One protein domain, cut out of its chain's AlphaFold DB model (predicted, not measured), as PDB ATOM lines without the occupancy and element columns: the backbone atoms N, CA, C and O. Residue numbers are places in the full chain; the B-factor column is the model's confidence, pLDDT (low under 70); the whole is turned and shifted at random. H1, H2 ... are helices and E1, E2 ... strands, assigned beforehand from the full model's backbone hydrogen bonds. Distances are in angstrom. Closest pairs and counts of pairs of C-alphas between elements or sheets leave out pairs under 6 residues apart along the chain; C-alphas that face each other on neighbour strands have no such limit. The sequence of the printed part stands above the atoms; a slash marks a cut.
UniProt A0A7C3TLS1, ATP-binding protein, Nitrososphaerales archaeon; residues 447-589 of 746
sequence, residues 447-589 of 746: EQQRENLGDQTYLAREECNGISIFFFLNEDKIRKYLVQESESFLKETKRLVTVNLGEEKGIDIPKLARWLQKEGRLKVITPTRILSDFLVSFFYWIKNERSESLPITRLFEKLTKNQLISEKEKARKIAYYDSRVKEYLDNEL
ATOM      1  N   GLU A 447     108.009 104.875  94.157       82.69
ATOM      2  CA  GLU A 447     107.373 106.181  94.355       82.69
ATOM      3  C   GLU A 447     107.960 106.909  95.568       82.69
ATOM      4  O   GLU A 447     108.363 108.068  95.473       82.69
ATOM      5  N   GLN A 448     108.124 106.195  96.685       87.75
ATOM      6  CA  GLN A 448     108.770 106.740  97.883       87.75
ATOM      7  C   GLN A 448     110.232 107.101  97.604       87.75
ATOM      8  O   GLN A 448     110.731 108.119  98.084       87.75
ATOM      9  N   GLN A 449     110.939 106.283  96.823       93.12
ATOM     10  CA  GLN A 449     112.317 106.568  96.429       93.12
ATOM     11  C   GLN A 449     112.401 107.842  95.573       93.12
ATOM     12  O   GLN A 449     113.270 108.676  95.824       93.12
ATOM     13  N   ARG A 450     111.460 108.048  94.639       93.38
ATOM     14  CA  ARG A 450     111.351 109.273  93.824       93.38
ATOM     15  C   ARG A 450     111.140 110.507  94.696       93.38
ATOM     16  O   ARG A 450     111.872 111.480  94.544       93.38
ATOM     17  N   GLU A 451     110.208 110.458  95.645       91.81
ATOM     18  CA  GLU A 451     109.955 111.568  96.578       91.81
ATOM     19  C   GLU A 451     111.218 111.963  97.363       91.81
ATOM     20  O   GLU A 451     111.551 113.143  97.456       91.81
ATOM     21  N   ASN A 452     111.985 110.979  97.846       92.25
ATOM     22  CA  ASN A 452     113.230 111.203  98.600       92.25
ATOM     23  C   ASN A 452     114.393 111.767  97.759       92.25
ATOM     24  O   ASN A 452     115.384 112.260  98.310       92.25
ATOM     25  N   LEU A 453     114.306 111.651  96.435       94.25
ATOM     26  CA  LEU A 453     115.265 112.209  95.482       94.25
ATOM     27  C   LEU A 453     114.803 113.557  94.906       94.25
ATOM     28  O   LEU A 453     115.553 114.199  94.169       94.25
ATOM     29  N   GLY A 454     113.580 113.994  95.226       89.19
ATOM     30  CA  GLY A 454     112.950 115.186  94.658       89.19
ATOM     31  C   GLY A 454     113.628 116.508  95.024       89.19
ATOM     32  O   GLY A 454     113.372 117.526  94.379       89.19
ATOM     33  N   ASP A 455     114.519 116.513  96.014       87.56
ATOM     34  CA  ASP A 455     115.339 117.660  96.414       87.56
ATOM     35  C   ASP A 455     116.437 117.992  95.389       87.56
ATOM     36  O   ASP A 455     116.791 119.158  95.220       87.56
ATOM     37  N   GLN A 456     116.928 117.004  94.642       88.50
ATOM     38  CA  GLN A 456     118.050 117.174  93.716       88.50
ATOM     39  C   GLN A 456     117.630 117.836  92.397       88.50
ATOM     40  O   GLN A 456     116.519 117.621  91.903       88.50
ATOM     41  N   THR A 457     118.504 118.654  91.804       88.12
ATOM     42  CA  THR A 457     118.275 119.229  90.462       88.12
ATOM     43  C   THR A 457     118.442 118.162  89.386       88.12
ATOM     44  O   THR A 457     117.557 117.985  88.556       88.12
ATOM     45  N   TYR A 458     119.535 117.407  89.444       93.81
ATOM     46  CA  TYR A 458     119.790 116.214  88.640       93.81
ATOM     47  C   TYR A 458     120.461 115.158  89.526       93.81
ATOM     48  O   TYR A 458     121.026 115.485  90.570       93.81
ATOM     49  N   LEU A 459     120.362 113.888  89.142       95.81
ATOM     50  CA  LEU A 459     120.821 112.753  89.950       95.81
ATOM     51  C   LEU A 459     122.226 112.292  89.563       95.81
ATOM     52  O   LEU A 459     122.995 111.855  90.418       95.81
ATOM     53  N   ALA A 460     122.581 112.420  88.286       96.00
ATOM     54  CA  ALA A 460     123.907 112.084  87.791       96.00
ATOM     55  C   ALA A 460     124.296 112.878  86.549       96.00
ATOM     56  O   ALA A 460     123.435 113.380  85.818       96.00
ATOM     57  N   ARG A 461     125.608 112.938  86.318       93.56
ATOM     58  CA  ARG A 461     126.243 113.462  85.114       93.56
ATOM     59  C   ARG A 461     127.262 112.455  84.581       93.56
ATOM     60  O   ARG A 461     128.089 111.941  85.338       93.56
ATOM     61  N   GLU A 462     127.229 112.236  83.275       92.75
ATOM     62  CA  GLU A 462     128.177 111.409  82.529       92.75
ATOM     63  C   GLU A 462     128.740 112.191  81.333       92.75
ATOM     64  O   GLU A 462     128.089 113.105  80.823       92.75
ATOM     65  N   GLU A 463     129.956 111.859  80.899       89.38
ATOM     66  CA  GLU A 463     130.567 112.440  79.698       89.38
ATOM     67  C   GLU A 463     131.007 111.318  78.753       89.38
ATOM     68  O   GLU A 463     131.853 110.495  79.093       89.38
ATOM     69  N   CYS A 464     130.419 111.270  77.556       84.25
ATOM     70  CA  CYS A 464     130.690 110.234  76.562       84.25
ATOM     71  C   CYS A 464     130.982 110.883  75.209       84.25
ATOM     72  O   CYS A 464     130.127 111.568  74.656       84.25
ATOM     73  N   ASN A 465     132.192 110.694  74.671       81.06
ATOM     74  CA  ASN A 465     132.587 111.186  73.341       81.06
ATOM     75  C   ASN A 465     132.291 112.689  73.106       81.06
ATOM     76  O   ASN A 465     131.830 113.076  72.035       81.06
ATOM     77  N   GLY A 466     132.518 113.540  74.116       78.12
ATOM     78  CA  GLY A 466     132.238 114.985  74.045       78.12
ATOM     79  C   GLY A 466     130.763 115.373  74.239       78.12
ATOM     80  O   GLY A 466     130.410 116.546  74.109       78.12
ATOM     81  N   ILE A 467     129.902 114.408  74.572       86.62
ATOM     82  CA  ILE A 467     128.490 114.605  74.906       86.62
ATOM     83  C   ILE A 467     128.342 114.580  76.428       86.62
ATOM     84  O   ILE A 467     128.727 113.609  77.079       86.62
ATOM     85  N   SER A 468     127.763 115.635  76.999       90.06
ATOM     86  CA  SER A 468     127.376 115.647  78.410       90.06
ATOM     87  C   SER A 468     125.974 115.066  78.570       90.06
ATOM     88  O   SER A 468     125.027 115.549  77.951       90.06
ATOM     89  N   ILE A 469     125.837 114.046  79.411       94.31
ATOM     90  CA  ILE A 469     124.580 113.346  79.680       94.31
ATOM     91  C   ILE A 469     124.161 113.640  81.120       94.31
ATOM     92  O   ILE A 469     124.937 113.423  82.049       94.31
ATOM     93  N   PHE A 470     122.936 114.118  81.318       95.25
ATOM     94  CA  PHE A 470     122.394 114.447  82.637       95.25
ATOM     95  C   PHE A 470     121.117 113.663  82.910       95.25
ATOM     96  O   PHE A 470     120.231 113.604  82.061       95.25
ATOM     97  N   PHE A 471     121.004 113.102  84.112       97.00
ATOM     98  CA  PHE A 471     119.867 112.278  84.523       97.00
ATOM     99  C   PHE A 471     118.960 113.057  85.468       97.00
ATOM    100  O   PHE A 471     119.389 113.463  86.550       97.00
ATOM    101  N   PHE A 472     117.701 113.242  85.084       96.12
ATOM    102  CA  PHE A 472     116.724 114.031  85.824       96.12
ATOM    103  C   PHE A 472     115.581 113.159  86.313       96.12
ATOM    104  O   PHE A 472     115.117 112.274  85.605       96.12
ATOM    105  N   LEU A 473     115.085 113.448  87.515       94.44
ATOM    106  CA  LEU A 473     113.983 112.687  88.095       94.44
ATOM    107  C   LEU A 473     112.671 112.842  87.303       94.44
ATOM    108  O   LEU A 473     111.860 111.920  87.286       94.44
ATOM    109  N   ASN A 474     112.451 114.016  86.708       91.19
ATOM    110  CA  ASN A 474     111.268 114.354  85.923       91.19
ATOM    111  C   ASN A 474     111.508 115.601  85.050       91.19
ATOM    112  O   ASN A 474     112.530 116.285  85.157       91.19
ATOM    113  N   GLU A 475     110.518 115.922  84.224       88.25
ATOM    114  CA  GLU A 475     110.555 117.029  83.267       88.25
ATOM    115  C   GLU A 475     110.609 118.415  83.909       88.25
ATOM    116  O   GLU A 475     111.294 119.297  83.394       88.25
ATOM    117  N   ASP A 476     109.963 118.615  85.061       88.69
ATOM    118  CA  ASP A 476     110.018 119.899  85.771       88.69
ATOM    119  C   ASP A 476     111.455 120.254  86.162       88.69
ATOM    120  O   ASP A 476     111.859 121.422  86.129       88.69
ATOM    121  N   LYS A 477     112.250 119.242  86.522       92.62
ATOM    122  CA  LYS A 477     113.671 119.399  86.838       92.62
ATOM    123  C   LYS A 477     114.497 119.702  85.591       92.62
ATOM    124  O   LYS A 477     115.332 120.604  85.650       92.62
ATOM    125  N   ILE A 478     114.212 119.037  84.467       91.19
ATOM    126  CA  ILE A 478     114.829 119.344  83.165       91.19
ATOM    127  C   ILE A 478     114.556 120.799  82.792       91.19
ATOM    128  O   ILE A 478     115.483 121.547  82.496       91.19
ATOM    129  N   ARG A 479     113.295 121.235  82.865       89.19
ATOM    130  CA  ARG A 479     112.889 122.602  82.525       89.19
ATOM    131  C   ARG A 479     113.615 123.631  83.383       89.19
ATOM    132  O   ARG A 479     114.190 124.567  82.838       89.19
ATOM    133  N   LYS A 480     113.627 123.448  84.709       89.56
ATOM    134  CA  LYS A 480     114.333 124.347  85.640       89.56
ATOM    135  C   LYS A 480     115.826 124.427  85.329       89.56
ATOM    136  O   LYS A 480     116.362 125.528  85.277       89.56
ATOM    137  N   TYR A 481     116.463 123.284  85.083       90.88
ATOM    138  CA  TYR A 481     117.875 123.227  84.722       90.88
ATOM    139  C   TYR A 481     118.150 123.942  83.398       90.88
ATOM    140  O   TYR A 481     119.033 124.784  83.333       90.88
ATOM    141  N   LEU A 482     117.360 123.678  82.355       87.81
ATOM    142  CA  LEU A 482     117.537 124.323  81.055       87.81
ATOM    143  C   LEU A 482     117.306 125.836  81.125       87.81
ATOM    144  O   LEU A 482     118.021 126.570  80.457       87.81
ATOM    145  N   VAL A 483     116.375 126.333  81.944       84.94
ATOM    146  CA  VAL A 483     116.222 127.786  82.163       84.94
ATOM    147  C   VAL A 483     117.482 128.397  82.779       84.94
ATOM    148  O   VAL A 483     117.854 129.501  82.407       84.94
ATOM    149  N   GLN A 484     118.132 127.693  83.707       83.69
ATOM    150  CA  GLN A 484     119.312 128.201  84.412       83.69
ATOM    151  C   GLN A 484     120.603 128.061  83.598       83.69
ATOM    152  O   GLN A 484     121.447 128.945  83.637       83.69
ATOM    153  N   GLU A 485     120.755 126.958  82.867       81.75
ATOM    154  CA  GLU A 485     122.041 126.540  82.304       81.75
ATOM    155  C   GLU A 485     122.079 126.554  80.773       81.75
ATOM    156  O   GLU A 485     123.156 126.464  80.199       81.75
ATOM    157  N   SER A 486     120.954 126.691  80.054       73.56
ATOM    158  CA  SER A 486     121.000 126.708  78.573       73.56
ATOM    159  C   SER A 486     121.892 127.822  78.006       73.56
ATOM    160  O   SER A 486     122.445 127.663  76.918       73.56
ATOM    161  N   GLU A 487     122.093 128.902  78.764       73.06
ATOM    162  CA  GLU A 487     123.014 129.991  78.439       73.06
ATOM    163  C   GLU A 487     124.487 129.555  78.449       73.06
ATOM    164  O   GLU A 487     125.254 129.976  77.581       73.06
ATOM    165  N   SER A 488     124.898 128.684  79.379       72.75
ATOM    166  CA  SER A 488     126.280 128.185  79.441       72.75
ATOM    167  C   SER A 488     126.591 127.275  78.245       72.75
ATOM    168  O   SER A 488     127.669 127.360  77.654       72.75
ATOM    169  N   PHE A 489     125.590 126.520  77.780       69.62
ATOM    170  CA  PHE A 489     125.687 125.675  76.586       69.62
ATOM    171  C   PHE A 489     125.684 126.442  75.260       69.62
ATOM    172  O   PHE A 489     125.985 125.844  74.231       69.62
ATOM    173  N   LEU A 490     125.404 127.750  75.236       65.50
ATOM    174  CA  LEU A 490     125.560 128.536  74.007       65.50
ATOM    175  C   LEU A 490     127.025 128.606  73.556       65.50
ATOM    176  O   LEU A 490     127.284 128.544  72.354       65.50
ATOM    177  N   LYS A 491     127.954 128.681  74.517       61.62
ATOM    178  CA  LYS A 491     129.398 128.878  74.299       61.62
ATOM    179  C   LYS A 491     130.168 127.582  74.044       61.62
ATOM    180  O   LYS A 491     131.218 127.607  73.415       61.62
ATOM    181  N   GLU A 492     129.671 126.451  74.538       58.72
ATOM    182  CA  GLU A 492     130.354 125.159  74.430       58.72
ATOM    183  C   GLU A 492     129.875 124.373  73.202       58.72
ATOM    184  O   GLU A 492     128.685 124.109  73.073       58.72
ATOM    185  N   THR A 493     130.772 123.883  72.337       57.09
ATOM    186  CA  THR A 493     130.413 122.967  71.222       57.09
ATOM    187  C   THR A 493     129.891 121.602  71.695       57.09
ATOM    188  O   THR A 493     129.462 120.772  70.890       57.09
ATOM    189  N   LYS A 494     129.871 121.367  73.012       66.56
ATOM    190  CA  LYS A 494     129.386 120.137  73.626       66.56
ATOM    191  C   LYS A 494     127.902 119.929  73.343       66.56
ATOM    192  O   LYS A 494     127.078 120.835  73.470       66.56
ATOM    193  N   ARG A 495     127.555 118.693  72.988       79.50
ATOM    194  CA  ARG A 495     126.158 118.258  72.903       79.50
ATOM    195  C   ARG A 495     125.664 117.889  74.296       79.50
ATOM    196  O   ARG A 495     126.403 117.309  75.093       79.50
ATOM    197  N   LEU A 496     124.407 118.199  74.556       87.00
ATOM    198  CA  LEU A 496     123.715 117.914  75.798       87.00
ATOM    199  C   LEU A 496     122.642 116.853  75.550       87.00
ATOM    200  O   LEU A 496     121.769 117.016  74.697       87.00
ATOM    201  N   VAL A 497     122.684 115.774  76.324       91.31
ATOM    202  CA  VAL A 497     121.599 114.796  76.394       91.31
ATOM    203  C   VAL A 497     121.007 114.828  77.791       91.31
ATOM    204  O   VAL A 497     121.708 114.666  78.786       91.31
ATOM    205  N   THR A 498     119.703 115.050  77.872       93.75
ATOM    206  CA  THR A 498     118.964 115.031  79.134       93.75
ATOM    207  C   THR A 498     118.093 113.785  79.173       93.75
ATOM    208  O   THR A 498     117.263 113.587  78.287       93.75
ATOM    209  N   VAL A 499     118.291 112.953  80.187       95.00
ATOM    210  CA  VAL A 499     117.557 111.708  80.414       95.00
ATOM    211  C   VAL A 499     116.438 111.990  81.411       95.00
ATOM    212  O   VAL A 499     116.707 112.288  82.577       95.00
ATOM    213  N   ASN A 500     115.192 111.924  80.951       94.75
ATOM    214  CA  ASN A 500     113.998 112.065  81.775       94.75
ATOM    215  C   ASN A 500     113.647 110.720  82.413       94.75
ATOM    216  O   ASN A 500     113.227 109.807  81.717       94.75
ATOM    217  N   LEU A 501     113.786 110.594  83.732       93.25
ATOM    218  CA  LEU A 501     113.352 109.408  84.478       93.25
ATOM    219  C   LEU A 501     111.873 109.494  84.908       93.25
ATOM    220  O   LEU A 501     111.410 108.703  85.727       93.25
ATOM    221  N   GLY A 502     111.134 110.504  84.455       86.56
ATOM    222  CA  GLY A 502     109.704 110.661  84.709       86.56
ATOM    223  C   GLY A 502     108.837 110.016  83.629       86.56
ATOM    224  O   GLY A 502     109.319 109.329  82.734       86.56
ATOM    225  N   GLU A 503     107.532 110.265  83.708       78.75
ATOM    226  CA  GLU A 503     106.633 110.017  82.577       78.75
ATOM    227  C   GLU A 503     106.927 111.019  81.458       78.75
ATOM    228  O   GLU A 503     107.229 112.180  81.742       78.75
ATOM    229  N   GLU A 504     106.795 110.578  80.207       73.56
ATOM    230  CA  GLU A 504     106.836 111.468  79.048       73.56
ATOM    231  C   GLU A 504     105.547 112.296  79.010       73.56
ATOM    232  O   GLU A 504     104.450 111.794  78.753       73.56
ATOM    233  N   LYS A 505     105.675 113.581  79.312       73.31
ATOM    234  CA  LYS A 505     104.659 114.604  79.106       73.31
ATOM    235  C   LYS A 505     105.262 115.589  78.106       73.31
ATOM    236  O   LYS A 505     106.469 115.680  77.923       73.31
ATOM    237  N   GLY A 506     104.436 116.269  77.319       71.38
ATOM    238  CA  GLY A 506     104.970 117.224  76.345       71.38
ATOM    239  C   GLY A 506     105.795 118.296  77.067       71.38
ATOM    240  O   GLY A 506     105.215 119.153  77.734       71.38
ATOM    241  N   ILE A 507     107.125 118.245  76.955       73.38
ATOM    242  CA  ILE A 507     108.007 119.162  77.681       73.38
ATOM    243  C   ILE A 507     107.858 120.554  77.078       73.38
ATOM    244  O   ILE A 507     108.213 120.788  75.919       73.38
ATOM    245  N   ASP A 508     107.392 121.515  77.874       78.44
ATOM    246  CA  ASP A 508     107.496 122.926  77.506       78.44
ATOM    247  C   ASP A 508     108.931 123.417  77.734       78.44
ATOM    248  O   ASP A 508     109.295 123.948  78.791       78.44
ATOM    249  N   ILE A 509     109.763 123.170  76.726       81.31
ATOM    250  CA  ILE A 509     111.175 123.542  76.705       81.31
ATOM    251  C   ILE A 509     111.285 125.068  76.490       81.31
ATOM    252  O   ILE A 509     110.592 125.598  75.615       81.31
ATOM    253  N   PRO A 510     112.155 125.795  77.222       82.94
ATOM    254  CA  PRO A 510     112.430 127.215  76.963       82.94
ATOM    255  C   PRO A 510     112.864 127.467  75.513       82.94
ATOM    256  O   PRO A 510     113.475 126.592  74.898       82.94
ATOM    257  N   LYS A 511     112.608 128.662  74.957       82.06
ATOM    258  CA  LYS A 511     112.912 128.952  73.539       82.06
ATOM    259  C   LYS A 511     114.374 128.681  73.182       82.06
ATOM    260  O   LYS A 511     114.641 128.066  72.156       82.06
ATOM    261  N   LEU A 512     115.303 129.054  74.063       78.75
ATOM    262  CA  LEU A 512     116.731 128.817  73.863       78.75
ATOM    263  C   LEU A 512     117.079 127.322  73.778       78.75
ATOM    264  O   LEU A 512     117.851 126.896  72.922       78.75
ATOM    265  N   ALA A 513     116.459 126.496  74.616       82.38
ATOM    266  CA  ALA A 513     116.650 125.054  74.569       82.38
ATOM    267  C   ALA A 513     115.929 124.401  73.371       82.38
ATOM    268  O   ALA A 513     116.467 123.460  72.792       82.38
ATOM    269  N   ARG A 514     114.785 124.937  72.909       82.69
ATOM    270  CA  ARG A 514     114.184 124.526  71.620       82.69
ATOM    271  C   ARG A 514     115.126 124.811  70.456       82.69
ATOM    272  O   ARG A 514     115.250 123.979  69.562       82.69
ATOM    273  N   TRP A 515     115.802 125.957  70.478       79.81
ATOM    274  CA  TRP A 515     116.823 126.280  69.490       79.81
ATOM    275  C   TRP A 515     117.983 125.273  69.535       79.81
ATOM    276  O   TRP A 515     118.288 124.661  68.513       79.81
ATOM    277  N   LEU A 516     118.548 124.991  70.720       78.94
ATOM    278  CA  LEU A 516     119.591 123.962  70.881       78.94
ATOM    279  C   LEU A 516     119.139 122.588  70.360       78.94
ATOM    280  O   LEU A 516     119.934 121.854  69.773       78.94
ATOM    281  N   GLN A 517     117.865 122.238  70.545       83.19
ATOM    282  CA  GLN A 517     117.295 120.988  70.048       83.19
ATOM    283  C   GLN A 517     117.191 120.964  68.515       83.19
ATOM    284  O   GLN A 517     117.585 119.972  67.900       83.19
ATOM    285  N   LYS A 518     116.730 122.055  67.883       78.56
ATOM    286  CA  LYS A 518     116.678 122.197  66.412       78.56
ATOM    287  C   LYS A 518     118.065 122.083  65.773       78.56
ATOM    288  O   LYS A 518     118.206 121.467  64.717       78.56
ATOM    289  N   GLU A 519     119.085 122.614  66.442       72.81
ATOM    290  CA  GLU A 519     120.484 122.522  66.010       72.81
ATOM    291  C   GLU A 519     121.133 121.157  66.318       72.81
ATOM    292  O   GLU A 519     122.307 120.941  66.023       72.81
ATOM    293  N   GLY A 520     120.397 120.208  66.912       76.56
ATOM    294  CA  GLY A 520     120.917 118.883  67.269       76.56
ATOM    295  C   GLY A 520     121.950 118.904  68.403       76.56
ATOM    296  O   GLY A 520     122.700 117.941  68.575       76.56
ATOM    297  N   ARG A 521     122.003 119.998  69.173       80.62
ATOM    298  CA  ARG A 521     122.889 120.190  70.333       80.62
ATOM    299  C   ARG A 521     122.230 119.801  71.652       80.62
ATOM    300  O   ARG A 521     122.947 119.565  72.615       80.62
ATOM    301  N   LEU A 522     120.902 119.700  71.693       86.94
ATOM    302  CA  LEU A 522     120.136 119.168  72.819       86.94
ATOM    303  C   LEU A 522     119.278 117.985  72.356       86.94
ATOM    304  O   LEU A 522     118.536 118.103  71.384       86.94
ATOM    305  N   LYS A 523     119.320 116.868  73.085       90.75
ATOM    306  CA  LYS A 523     118.351 115.773  72.945       90.75
ATOM    307  C   LYS A 523     117.748 115.451  74.308       90.75
ATOM    308  O   LYS A 523     118.483 115.241  75.271       90.75
ATOM    309  N   VAL A 524     116.421 115.396  74.382       91.38
ATOM    310  CA  VAL A 524     115.722 114.849  75.548       91.38
ATOM    311  C   VAL A 524     115.307 113.428  75.218       91.38
ATOM    312  O   VAL A 524     114.728 113.200  74.157       91.38
ATOM    313  N   ILE A 525     115.647 112.485  76.090       90.88
ATOM    314  CA  ILE A 525     115.305 111.071  75.934       90.88
ATOM    315  C   ILE A 525     114.630 110.568  77.201       90.88
ATOM    316  O   ILE A 525     114.999 110.973  78.305       90.88
ATOM    317  N   THR A 526     113.656 109.681  77.038       85.44
ATOM    318  CA  THR A 526     112.925 109.056  78.142       85.44
ATOM    319  C   THR A 526     113.142 107.547  78.034       85.44
ATOM    320  O   THR A 526     112.717 106.951  77.039       85.44
ATOM    321  N   PRO A 527     113.853 106.908  78.983       78.81
ATOM    322  CA  PRO A 527     114.031 105.467  78.972       78.81
ATOM    323  C   PRO A 527     112.713 104.749  79.255       78.81
ATOM    324  O   PRO A 527     111.739 105.337  79.724       78.81
ATOM    325  N   THR A 528     112.694 103.438  79.013       71.94
ATOM    326  CA  THR A 528     111.561 102.600  79.420       71.94
ATOM    327  C   THR A 528     111.328 102.707  80.927       71.94
ATOM    328  O   THR A 528     112.263 102.926  81.703       71.94
ATOM    329  N   ARG A 529     110.078 102.511  81.362       71.25
ATOM    330  CA  ARG A 529     109.706 102.621  82.780       71.25
ATOM    331  C   ARG A 529     110.583 101.749  83.682       71.25
ATOM    332  O   ARG A 529     111.056 102.228  84.701       71.25
ATOM    333  N   ILE A 530     110.867 100.516  83.269       67.88
ATOM    334  CA  ILE A 530     111.712  99.583  84.024       67.88
ATOM    335  C   ILE A 530     113.139 100.135  84.186       67.88
ATOM    336  O   ILE A 530     113.664 100.172  85.296       67.88
ATOM    337  N   LEU A 531     113.762 100.614  83.105       76.94
ATOM    338  CA  LEU A 531     115.117 101.173  83.156       76.94
ATOM    339  C   LEU A 531     115.164 102.461  83.990       76.94
ATOM    340  O   LEU A 531     116.092 102.687  84.768       76.94
ATOM    341  N   SER A 532     114.127 103.288  83.862       85.06
ATOM    342  CA  SER A 532     113.953 104.483  84.670       85.06
ATOM    343  C   SER A 532     113.807 104.161  86.158       85.06
ATOM    344  O   SER A 532     114.440 104.811  86.990       85.06
ATOM    345  N   ASP A 533     112.962 103.194  86.503       85.69
ATOM    346  CA  ASP A 533     112.718 102.786  87.884       85.69
ATOM    347  C   ASP A 533     113.982 102.166  88.489       85.69
ATOM    348  O   ASP A 533     114.296 102.436  89.650       85.69
ATOM    349  N   PHE A 534     114.771 101.435  87.690       90.44
ATOM    350  CA  PHE A 534     116.072 100.935  88.124       90.44
ATOM    351  C   PHE A 534     117.025 102.080  88.457       90.44
ATOM    352  O   PHE A 534     117.605 102.096  89.540       90.44
ATOM    353  N   LEU A 535     117.173 103.058  87.558       95.25
ATOM    354  CA  LEU A 535     118.070 104.193  87.774       95.25
ATOM    355  C   LEU A 535     117.662 104.999  89.010       95.25
ATOM    356  O   LEU A 535     118.509 105.323  89.840       95.25
ATOM    357  N   VAL A 536     116.364 105.262  89.184       96.00
ATOM    358  CA  VAL A 536     115.830 105.877  90.407       96.00
ATOM    359  C   VAL A 536     116.203 105.056  91.635       96.00
ATOM    360  O   VAL A 536     116.688 105.619  92.620       96.00
ATOM    361  N   SER A 537     116.017 103.735  91.578       94.75
ATOM    362  CA  SER A 537     116.326 102.878  92.713       94.75
ATOM    363  C   SER A 537     117.814 102.832  93.033       94.75
ATOM    364  O   SER A 537     118.205 102.897  94.197       94.75
ATOM    365  N   PHE A 538     118.658 102.823  92.006       96.06
ATOM    366  CA  PHE A 538     120.103 102.924  92.131       96.06
ATOM    367  C   PHE A 538     120.533 104.237  92.783       96.06
ATOM    368  O   PHE A 538     121.291 104.208  93.752       96.06
ATOM    369  N   PHE A 539     120.018 105.384  92.334       97.19
ATOM    370  CA  PHE A 539     120.340 106.674  92.951       97.19
ATOM    371  C   PHE A 539     119.865 106.761  94.399       97.19
ATOM    372  O   PHE A 539     120.589 107.270  95.257       97.19
ATOM    373  N   TYR A 540     118.677 106.230  94.689       96.25
ATOM    374  CA  TYR A 540     118.162 106.167  96.049       96.25
ATOM    375  C   TYR A 540     119.052 105.305  96.946       96.25
ATOM    376  O   TYR A 540     119.437 105.746  98.031       96.25
ATOM    377  N   TRP A 541     119.405 104.107  96.484       94.81
ATOM    378  CA  TRP A 541     120.272 103.168  97.186       94.81
ATOM    379  C   TRP A 541     121.657 103.770  97.462       94.81
ATOM    380  O   TRP A 541     122.132 103.743  98.600       94.81
ATOM    381  N   ILE A 542     122.275 104.397  96.456       94.38
ATOM    382  CA  ILE A 542     123.571 105.072  96.601       94.38
ATOM    383  C   ILE A 542     123.492 106.219  97.628       94.38
ATOM    384  O   ILE A 542     124.336 106.298  98.523       94.38
ATOM    385  N   LYS A 543     122.460 107.069  97.551       94.00
ATOM    386  CA  LYS A 543     122.278 108.199  98.479       94.00
ATOM    387  C   LYS A 543     122.031 107.735  99.915       94.00
ATOM    388  O   LYS A 543     122.660 108.233 100.841       94.00
ATOM    389  N   ASN A 544     121.103 106.801 100.109       91.88
ATOM    390  CA  ASN A 544     120.538 106.517 101.431       91.88
ATOM    391  C   ASN A 544     121.175 105.313 102.127       91.88
ATOM    392  O   ASN A 544     121.355 105.346 103.338       91.88
ATOM    393  N   GLU A 545     121.513 104.252 101.394       89.25
ATOM    394  CA  GLU A 545     122.092 103.041 101.994       89.25
ATOM    395  C   GLU A 545     123.622 103.047 101.925       89.25
ATOM    396  O   GLU A 545     124.285 102.552 102.833       89.25
ATOM    397  N   ARG A 546     124.202 103.649 100.878       89.12
ATOM    398  CA  ARG A 546     125.665 103.784 100.730       89.12
ATOM    399  C   ARG A 546     126.202 105.121 101.241       89.12
ATOM    400  O   ARG A 546     127.417 105.279 101.322       89.12
ATOM    401  N   SER A 547     125.314 106.034 101.646       89.50
ATOM    402  CA  SER A 547     125.648 107.359 102.194       89.50
ATOM    403  C   SER A 547     126.541 108.196 101.271       89.50
ATOM    404  O   SER A 547     127.413 108.929 101.734       89.50
ATOM    405  N   GLU A 548     126.355 108.074  99.958       91.94
ATOM    406  CA  GLU A 548     127.103 108.875  98.991       91.94
ATOM    407  C   GLU A 548     126.316 110.114  98.550       91.94
ATOM    408  O   GLU A 548     125.086 110.123  98.504       91.94
ATOM    409  N   SER A 549     127.026 111.183  98.193       90.94
ATOM    410  CA  SER A 549     126.404 112.425  97.735       90.94
ATOM    411  C   SER A 549     125.898 112.322  96.297       90.94
ATOM    412  O   SER A 549     126.583 111.784  95.425       90.94
ATOM    413  N   LEU A 550     124.745 112.936  96.036       92.31
ATOM    414  CA  LEU A 550     124.283 113.265  94.688       92.31
ATOM    415  C   LEU A 550     124.635 114.728  94.359       92.31
ATOM    416  O   LEU A 550     124.720 115.541  95.284       92.31
ATOM    417  N   PRO A 551     124.824 115.078  93.075       92.75
ATOM    418  CA  PRO A 551     124.763 114.204  91.899       92.75
ATOM    419  C   PRO A 551     126.000 113.306  91.736       92.75
ATOM    420  O   PRO A 551     127.119 113.707  92.050       92.75
ATOM    421  N   ILE A 552     125.814 112.102  91.187       93.31
ATOM    422  CA  ILE A 552     126.927 111.192  90.865       93.31
ATOM    423  C   ILE A 552     127.637 111.682  89.601       93.31
ATOM    424  O   ILE A 552     127.004 111.885  88.566       93.31
ATOM    425  N   THR A 553     128.959 111.813  89.656       91.31
ATOM    426  CA  THR A 553     129.806 111.948  88.463       91.31
ATOM    427  C   THR A 553     130.256 110.571  87.990       91.31
ATOM    428  O   THR A 553     130.650 109.761  88.830       91.31
ATOM    429  N   ARG A 554     130.272 110.334  86.672       91.38
ATOM    430  CA  ARG A 554     130.690 109.058  86.059       91.38
ATOM    431  C   ARG A 554     129.809 107.884  86.492       91.38
ATOM    432  O   ARG A 554     130.241 106.958  87.186       91.38
ATOM    433  N   LEU A 555     128.534 107.959  86.116       93.44
ATOM    434  CA  LEU A 555     127.528 106.945  86.423       93.44
ATOM    435  C   LEU A 555     127.985 105.537  86.019       93.44
ATOM    436  O   LEU A 555     127.805 104.609  86.805       93.44
ATOM    437  N   PHE A 556     128.601 105.368  84.849       90.50
ATOM    438  CA  PHE A 556     129.015 104.045  84.376       90.50
ATOM    439  C   PHE A 556     130.106 103.425  85.245       90.50
ATOM    440  O   PHE A 556     130.000 102.263  85.628       90.50
ATOM    441  N   GLU A 557     131.116 104.206  85.643       91.25
ATOM    442  CA  GLU A 557     132.121 103.739  86.607       91.25
ATOM    443  C   GLU A 557     131.456 103.336  87.928       91.25
ATOM    444  O   GLU A 557     131.838 102.346  88.560       91.25
ATOM    445  N   LYS A 558     130.425 104.084  88.342       92.44
ATOM    446  CA  LYS A 558     129.680 103.803  89.565       92.44
ATOM    447  C   LYS A 558     128.865 102.517  89.477       92.44
ATOM    448  O   LYS A 558     128.879 101.745  90.440       92.44
ATOM    449  N   LEU A 559     128.179 102.276  88.364       89.19
ATOM    450  CA  LEU A 559     127.438 101.041  88.109       89.19
ATOM    451  C   LEU A 559     128.398  99.850  88.104       89.19
ATOM    452  O   LEU A 559     128.235  98.942  88.919       89.19
ATOM    453  N   THR A 560     129.477  99.915  87.318       83.31
ATOM    454  CA  THR A 560     130.495  98.855  87.245       83.31
ATOM    455  C   THR A 560     131.142  98.574  88.606       83.31
ATOM    456  O   THR A 560     131.239  97.422  89.026       83.31
ATOM    457  N   LYS A 561     131.507  99.605  89.380       86.81
ATOM    458  CA  LYS A 561     132.063  99.415  90.733       86.81
ATOM    459  C   LYS A 561     131.090  98.685  91.663       86.81
ATOM    460  O   LYS A 561     131.518  97.886  92.499       86.81
ATOM    461  N   ASN A 562     129.792  98.962  91.548       86.25
ATOM    462  CA  ASN A 562     128.782  98.366  92.418       86.25
ATOM    463  C   ASN A 562     128.277  96.990  91.948       86.25
ATOM    464  O   ASN A 562     127.543  96.344  92.690       86.25
ATOM    465  N   GLN A 563     128.755  96.466  90.818       79.06
ATOM    466  CA  GLN A 563     128.595  95.044  90.466       79.06
ATOM    467  C   GLN A 563     129.395  94.121  91.397       79.06
ATOM    468  O   GLN A 563     129.173  92.915  91.449       79.06
ATOM    469  N   LEU A 564     130.345  94.671  92.161       71.69
ATOM    470  CA  LEU A 564     131.238  93.894  93.016       71.69
ATOM    471  C   LEU A 564     130.847  93.889  94.503       71.69
ATOM    472  O   LEU A 564     131.612  93.346  95.302       71.69
ATOM    473  N   ILE A 565     129.694  94.454  94.873       77.81
ATOM    474  CA  ILE A 565     129.218  94.515  96.266       77.81
ATOM    475  C   ILE A 565     128.886  93.132  96.848       77.81
ATOM    476  O   ILE A 565     128.648  92.167  96.123       77.81
ATOM    477  N   SER A 566     128.862  93.043  98.182       65.06
ATOM    478  CA  SER A 566     128.532  91.816  98.922       65.06
ATOM    479  C   SER A 566     127.074  91.380  98.739       65.06
ATOM    480  O   SER A 566     126.778  90.187  98.751       65.06
ATOM    481  N   GLU A 567     126.162  92.329  98.522       71.56
ATOM    482  CA  GLU A 567     124.733  92.089  98.305       71.56
ATOM    483  C   GLU A 567     124.473  91.596  96.871       71.56
ATOM    484  O   GLU A 567     124.082  92.353  95.985       71.56
ATOM    485  N   LYS A 568     124.716  90.302  96.628       56.34
ATOM    486  CA  LYS A 568     124.738  89.699  95.282       56.34
ATOM    487  C   LYS A 568     123.456  89.858  94.470       56.34
ATOM    488  O   LYS A 568     123.535  89.918  93.249       56.34
ATOM    489  N   GLU A 569     122.293  89.927  95.109       64.69
ATOM    490  CA  GLU A 569     121.035  90.190  94.401       64.69
ATOM    491  C   GLU A 569     121.040  91.592  93.773       64.69
ATOM    492  O   GLU A 569     120.801  91.732  92.574       64.69
ATOM    493  N   LYS A 570     121.419  92.614  94.553       80.62
ATOM    494  CA  LYS A 570     121.593  93.986  94.065       80.62
ATOM    495  C   LYS A 570     122.714  94.056  93.035       80.62
ATOM    496  O   LYS A 570     122.537  94.672  91.996       80.62
ATOM    497  N   ALA A 571     123.831  93.368  93.277       72.94
ATOM    498  CA  ALA A 571     124.949  93.301  92.338       72.94
ATOM    499  C   ALA A 571     124.531  92.743  90.966       72.94
ATOM    500  O   ALA A 571     124.899  93.308  89.943       72.94
ATOM    501  N   ARG A 572     123.725  91.670  90.944       63.44
ATOM    502  CA  ARG A 572     123.196  91.056  89.713       63.44
ATOM    503  C   ARG A 572     122.228  91.974  88.984       63.44
ATOM    504  O   ARG A 572     122.366  92.137  87.780       63.44
ATOM    505  N   LYS A 573     121.299  92.606  89.710       78.12
ATOM    506  CA  LYS A 573     120.403  93.626  89.146       78.12
ATOM    507  C   LYS A 573     121.215  94.770  88.532       78.12
ATOM    508  O   LYS A 573     120.996  95.131  87.386       78.12
ATOM    509  N   ILE A 574     122.210  95.288  89.255       83.06
ATOM    510  CA  ILE A 574     123.097  96.350  88.763       83.06
ATOM    511  C   ILE A 574     123.879  95.895  87.528       83.06
ATOM    512  O   ILE A 574     124.014  96.679  86.601       83.06
ATOM    513  N   ALA A 575     124.382  94.659  87.488       71.31
ATOM    514  CA  ALA A 575     125.079  94.127  86.318       71.31
ATOM    515  C   ALA A 575     124.154  94.041  85.096       71.31
ATOM    516  O   ALA A 575     124.491  94.578  84.044       71.31
ATOM    517  N   TYR A 576     122.967  93.455  85.274       71.81
ATOM    518  CA  TYR A 576     121.946  93.351  84.234       71.81
ATOM    519  C   TYR A 576     121.551  94.721  83.678       71.81
ATOM    520  O   TYR A 576     121.501  94.924  82.469       71.81
ATOM    521  N   TYR A 577     121.299  95.692  84.554       81.06
ATOM    522  CA  TYR A 577     120.897  97.013  84.102       81.06
ATOM    523  C   TYR A 577     122.057  97.883  83.625       81.06
ATOM    524  O   TYR A 577     121.820  98.757  82.804       81.06
ATOM    525  N   ASP A 578     123.299  97.673  84.069       85.38
ATOM    526  CA  ASP A 578     124.453  98.422  83.552       85.38
ATOM    527  C   ASP A 578     124.598  98.227  82.038       85.38
ATOM    528  O   ASP A 578     124.725  99.209  81.305       85.38
ATOM    529  N   SER A 579     124.496  96.982  81.553       71.50
ATOM    530  CA  SER A 579     124.536  96.705  80.113       71.50
ATOM    531  C   SER A 579     123.359  97.352  79.378       71.50
ATOM    532  O   SER A 579     123.567  97.983  78.346       71.50
ATOM    533  N   ARG A 580     122.145  97.314  79.946       76.06
ATOM    534  CA  ARG A 580     120.944  97.940  79.357       76.06
ATOM    535  C   ARG A 580     120.988  99.459  79.334       76.06
ATOM    536  O   ARG A 580     120.553 100.057  78.357       76.06
ATOM    537  N   VAL A 581     121.498 100.097  80.389       85.06
ATOM    538  CA  VAL A 581     121.674 101.555  80.426       85.06
ATOM    539  C   VAL A 581     122.685 101.964  79.355       85.06
ATOM    540  O   VAL A 581     122.430 102.923  78.630       85.06
ATOM    541  N   LYS A 582     123.802 101.230  79.226       84.38
ATOM    542  CA  LYS A 582     124.814 101.473  78.188       84.38
ATOM    543  C   LYS A 582     124.240 101.286  76.787       84.38
ATOM    544  O   LYS A 582     124.315 102.216  75.997       84.38
ATOM    545  N   GLU A 583     123.588 100.158  76.510       74.00
ATOM    546  CA  GLU A 583     122.966  99.885  75.208       74.00
ATOM    547  C   GLU A 583     121.902 100.932  74.852       74.00
ATOM    548  O   GLU A 583     121.884 101.450  73.735       74.00
ATOM    549  N   TYR A 584     121.022 101.269  75.799       82.56
ATOM    550  CA  TYR A 584     120.001 102.294  75.600       82.56
ATOM    551  C   TYR A 584     120.636 103.634  75.225       82.56
ATOM    552  O   TYR A 584     120.236 104.257  74.244       82.56
ATOM    553  N   LEU A 585     121.655 104.063  75.973       88.25
ATOM    554  CA  LEU A 585     122.340 105.317  75.688       88.25
ATOM    555  C   LEU A 585     123.102 105.254  74.366       88.25
ATOM    556  O   LEU A 585     122.975 106.185  73.587       88.25
ATOM    557  N   ASP A 586     123.806 104.175  74.043       83.56
ATOM    558  CA  ASP A 586     124.515 104.039  72.763       83.56
ATOM    559  C   ASP A 586     123.568 104.139  71.554       83.56
ATOM    560  O   ASP A 586     123.920 104.735  70.532       83.56
ATOM    561  N   ASN A 587     122.344 103.616  71.678       76.25
ATOM    562  CA  ASN A 587     121.308 103.728  70.650       76.25
ATOM    563  C   ASN A 587     120.704 105.138  70.564       76.25
ATOM    564  O   ASN A 587     120.376 105.615  69.474       76.25
ATOM    565  N   GLU A 588     120.552 105.811  71.704       85.56
ATOM    566  CA  GLU A 588     119.930 107.129  71.789       85.56
ATOM    567  C   GLU A 588     120.902 108.291  71.569       85.56
ATOM    568  O   GLU A 588     120.482 109.395  71.193       85.56
ATOM    569  N   LEU A 589     122.196 108.086  71.796       85.44
ATOM    570  CA  LEU A 589     123.196 109.128  71.653       85.44
ATOM    571  C   LEU A 589     123.273 109.562  70.182       85.44
ATOM    572  O   LEU A 589     123.334 108.733  69.270       85.44
TER     573      LEU A 589
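What this domain is: This is residues 447 to 589 of the 746 residues of the protein "ATP-binding protein" of Nitrososphaerales archaeon (UniProt A0A7C3TLS1). A small twisted sheet of four strands stands between two groups of helices: H2 packs along one face, with H4 beside the strands on that same face and the short H3 off the sheet, while away from H2 lies a cluster of H5, H6 and H7, with H1 at its rim on H5. The helices of that cluster meet the sheet with only parts of their length, and the long axis runs from H4 at one end to the link between H6 and H7 at the other. The printed part has 143 residues, with seven named helices and four named strands in the order H1 E1 E2 H2 H3 E3 H4 E4 H5 H6 H7. The sheet has the order E1 E2 E3 E4 and is mixed, and the class is mixed, helices and strands. The whole is compact, with a radius of gyration of the C-alphas of 15.0 A, and its spans are 47 by 31 by 25 A.

How they stand to each other: In the sheet, E1, residues 460 to 464, and E2, residues 467 to 472, form an antiparallel hairpin at 160 degrees, with N 462 and O 469 within hydrogen-bond range at 2.9 A. E3, residues 495 to 500, is parallel to E2 at 20 degrees, with N 499 and O 470 at 2.8 A. E4, residues 522 to 525, is parallel to E3 at 25 degrees, with N 500 and O 525 at 2.8 A. E1 and E4 are the edge strands. The sheet is only just strongly twisted, its C-alphas lying up to 4.2 A off the best plane. H2, residues 475 to 485, is on the sheet at a height of 10.1 A and makes two layers with it, helix on sheet. It lies over E3 and only just over E2, on which 3 of its 11 C-alphas fall, and it runs along the strands, at 19 degrees to E3 on the local plane. H3, residues 488 to 491, is not on the sheet and meets H2 only through their link. H4, residues 511 to 518, is on the sheet on the same face as H2, but over none of the strands; its closest C-alphas to E4 are those of Leu 516 and Leu 522, 5.2 A apart. H2 and H4 are close but not clearly touching, their closest C-alphas, of Leu 482 and Ala 513, 6.6 A apart. E2, H2, H3 and E3 form one strand-helix-strand unit, two parallel neighbour strands with helices between, and E3, H4 and E4 another; both crossovers are right-handed. H5, residues 529 to 544, H6, residues 555 to 562, and H7, residues 568 to 588, each only graze the sheet. H6 and H7 form a helical hairpin: they touch at a shallow tilt of 21 degrees, opposite ways, the C-alphas of Leu 559 and Asp 578 closest at 6.0 A. H5 touches H7 with residues 531 to 538 alone, at a steep tilt of 54 degrees, opposite ways, the C-alphas of Leu 531 and Val 581 closest at 7.1 A. H1, residues 447 to 453, touches H5 at a steep tilt of 51 degrees, the same way, with Gln 449 and Tyr 540 closest at 5.9 A between C-alphas. H1 and H7 are apart. Every O i to N i+4 pair is within hydrogen-bond range in H1, H2, H4, H5 and H6, 16 of 17 are in H7, and H3 is too short for such a pair.

Where its parts are: H1 begins at C-alpha 447, (107.373, 106.181, 94.355). From first to last C-alpha E1 measures 13.2 A, E2 16.1 A, H2 14.9 A and E3 16.3 A. H5 measures 21.9 A and H7, the longest helix, 29.6 A. E2 ends at C-alpha 472, (116.724, 114.031, 85.824), and H7 ends at C-alpha 588, (119.930, 107.129, 71.789).

The domain as a whole: The two C-alphas farthest apart are those of Lys 511 and Ser 566, 47.6 A, and the outline is only just elongated. The printed part has no cut and no long link. The mean pLDDT of the printed part is 84.1; under 70 are residues 489 to 494, 530, 566, 568 to 569 and 572.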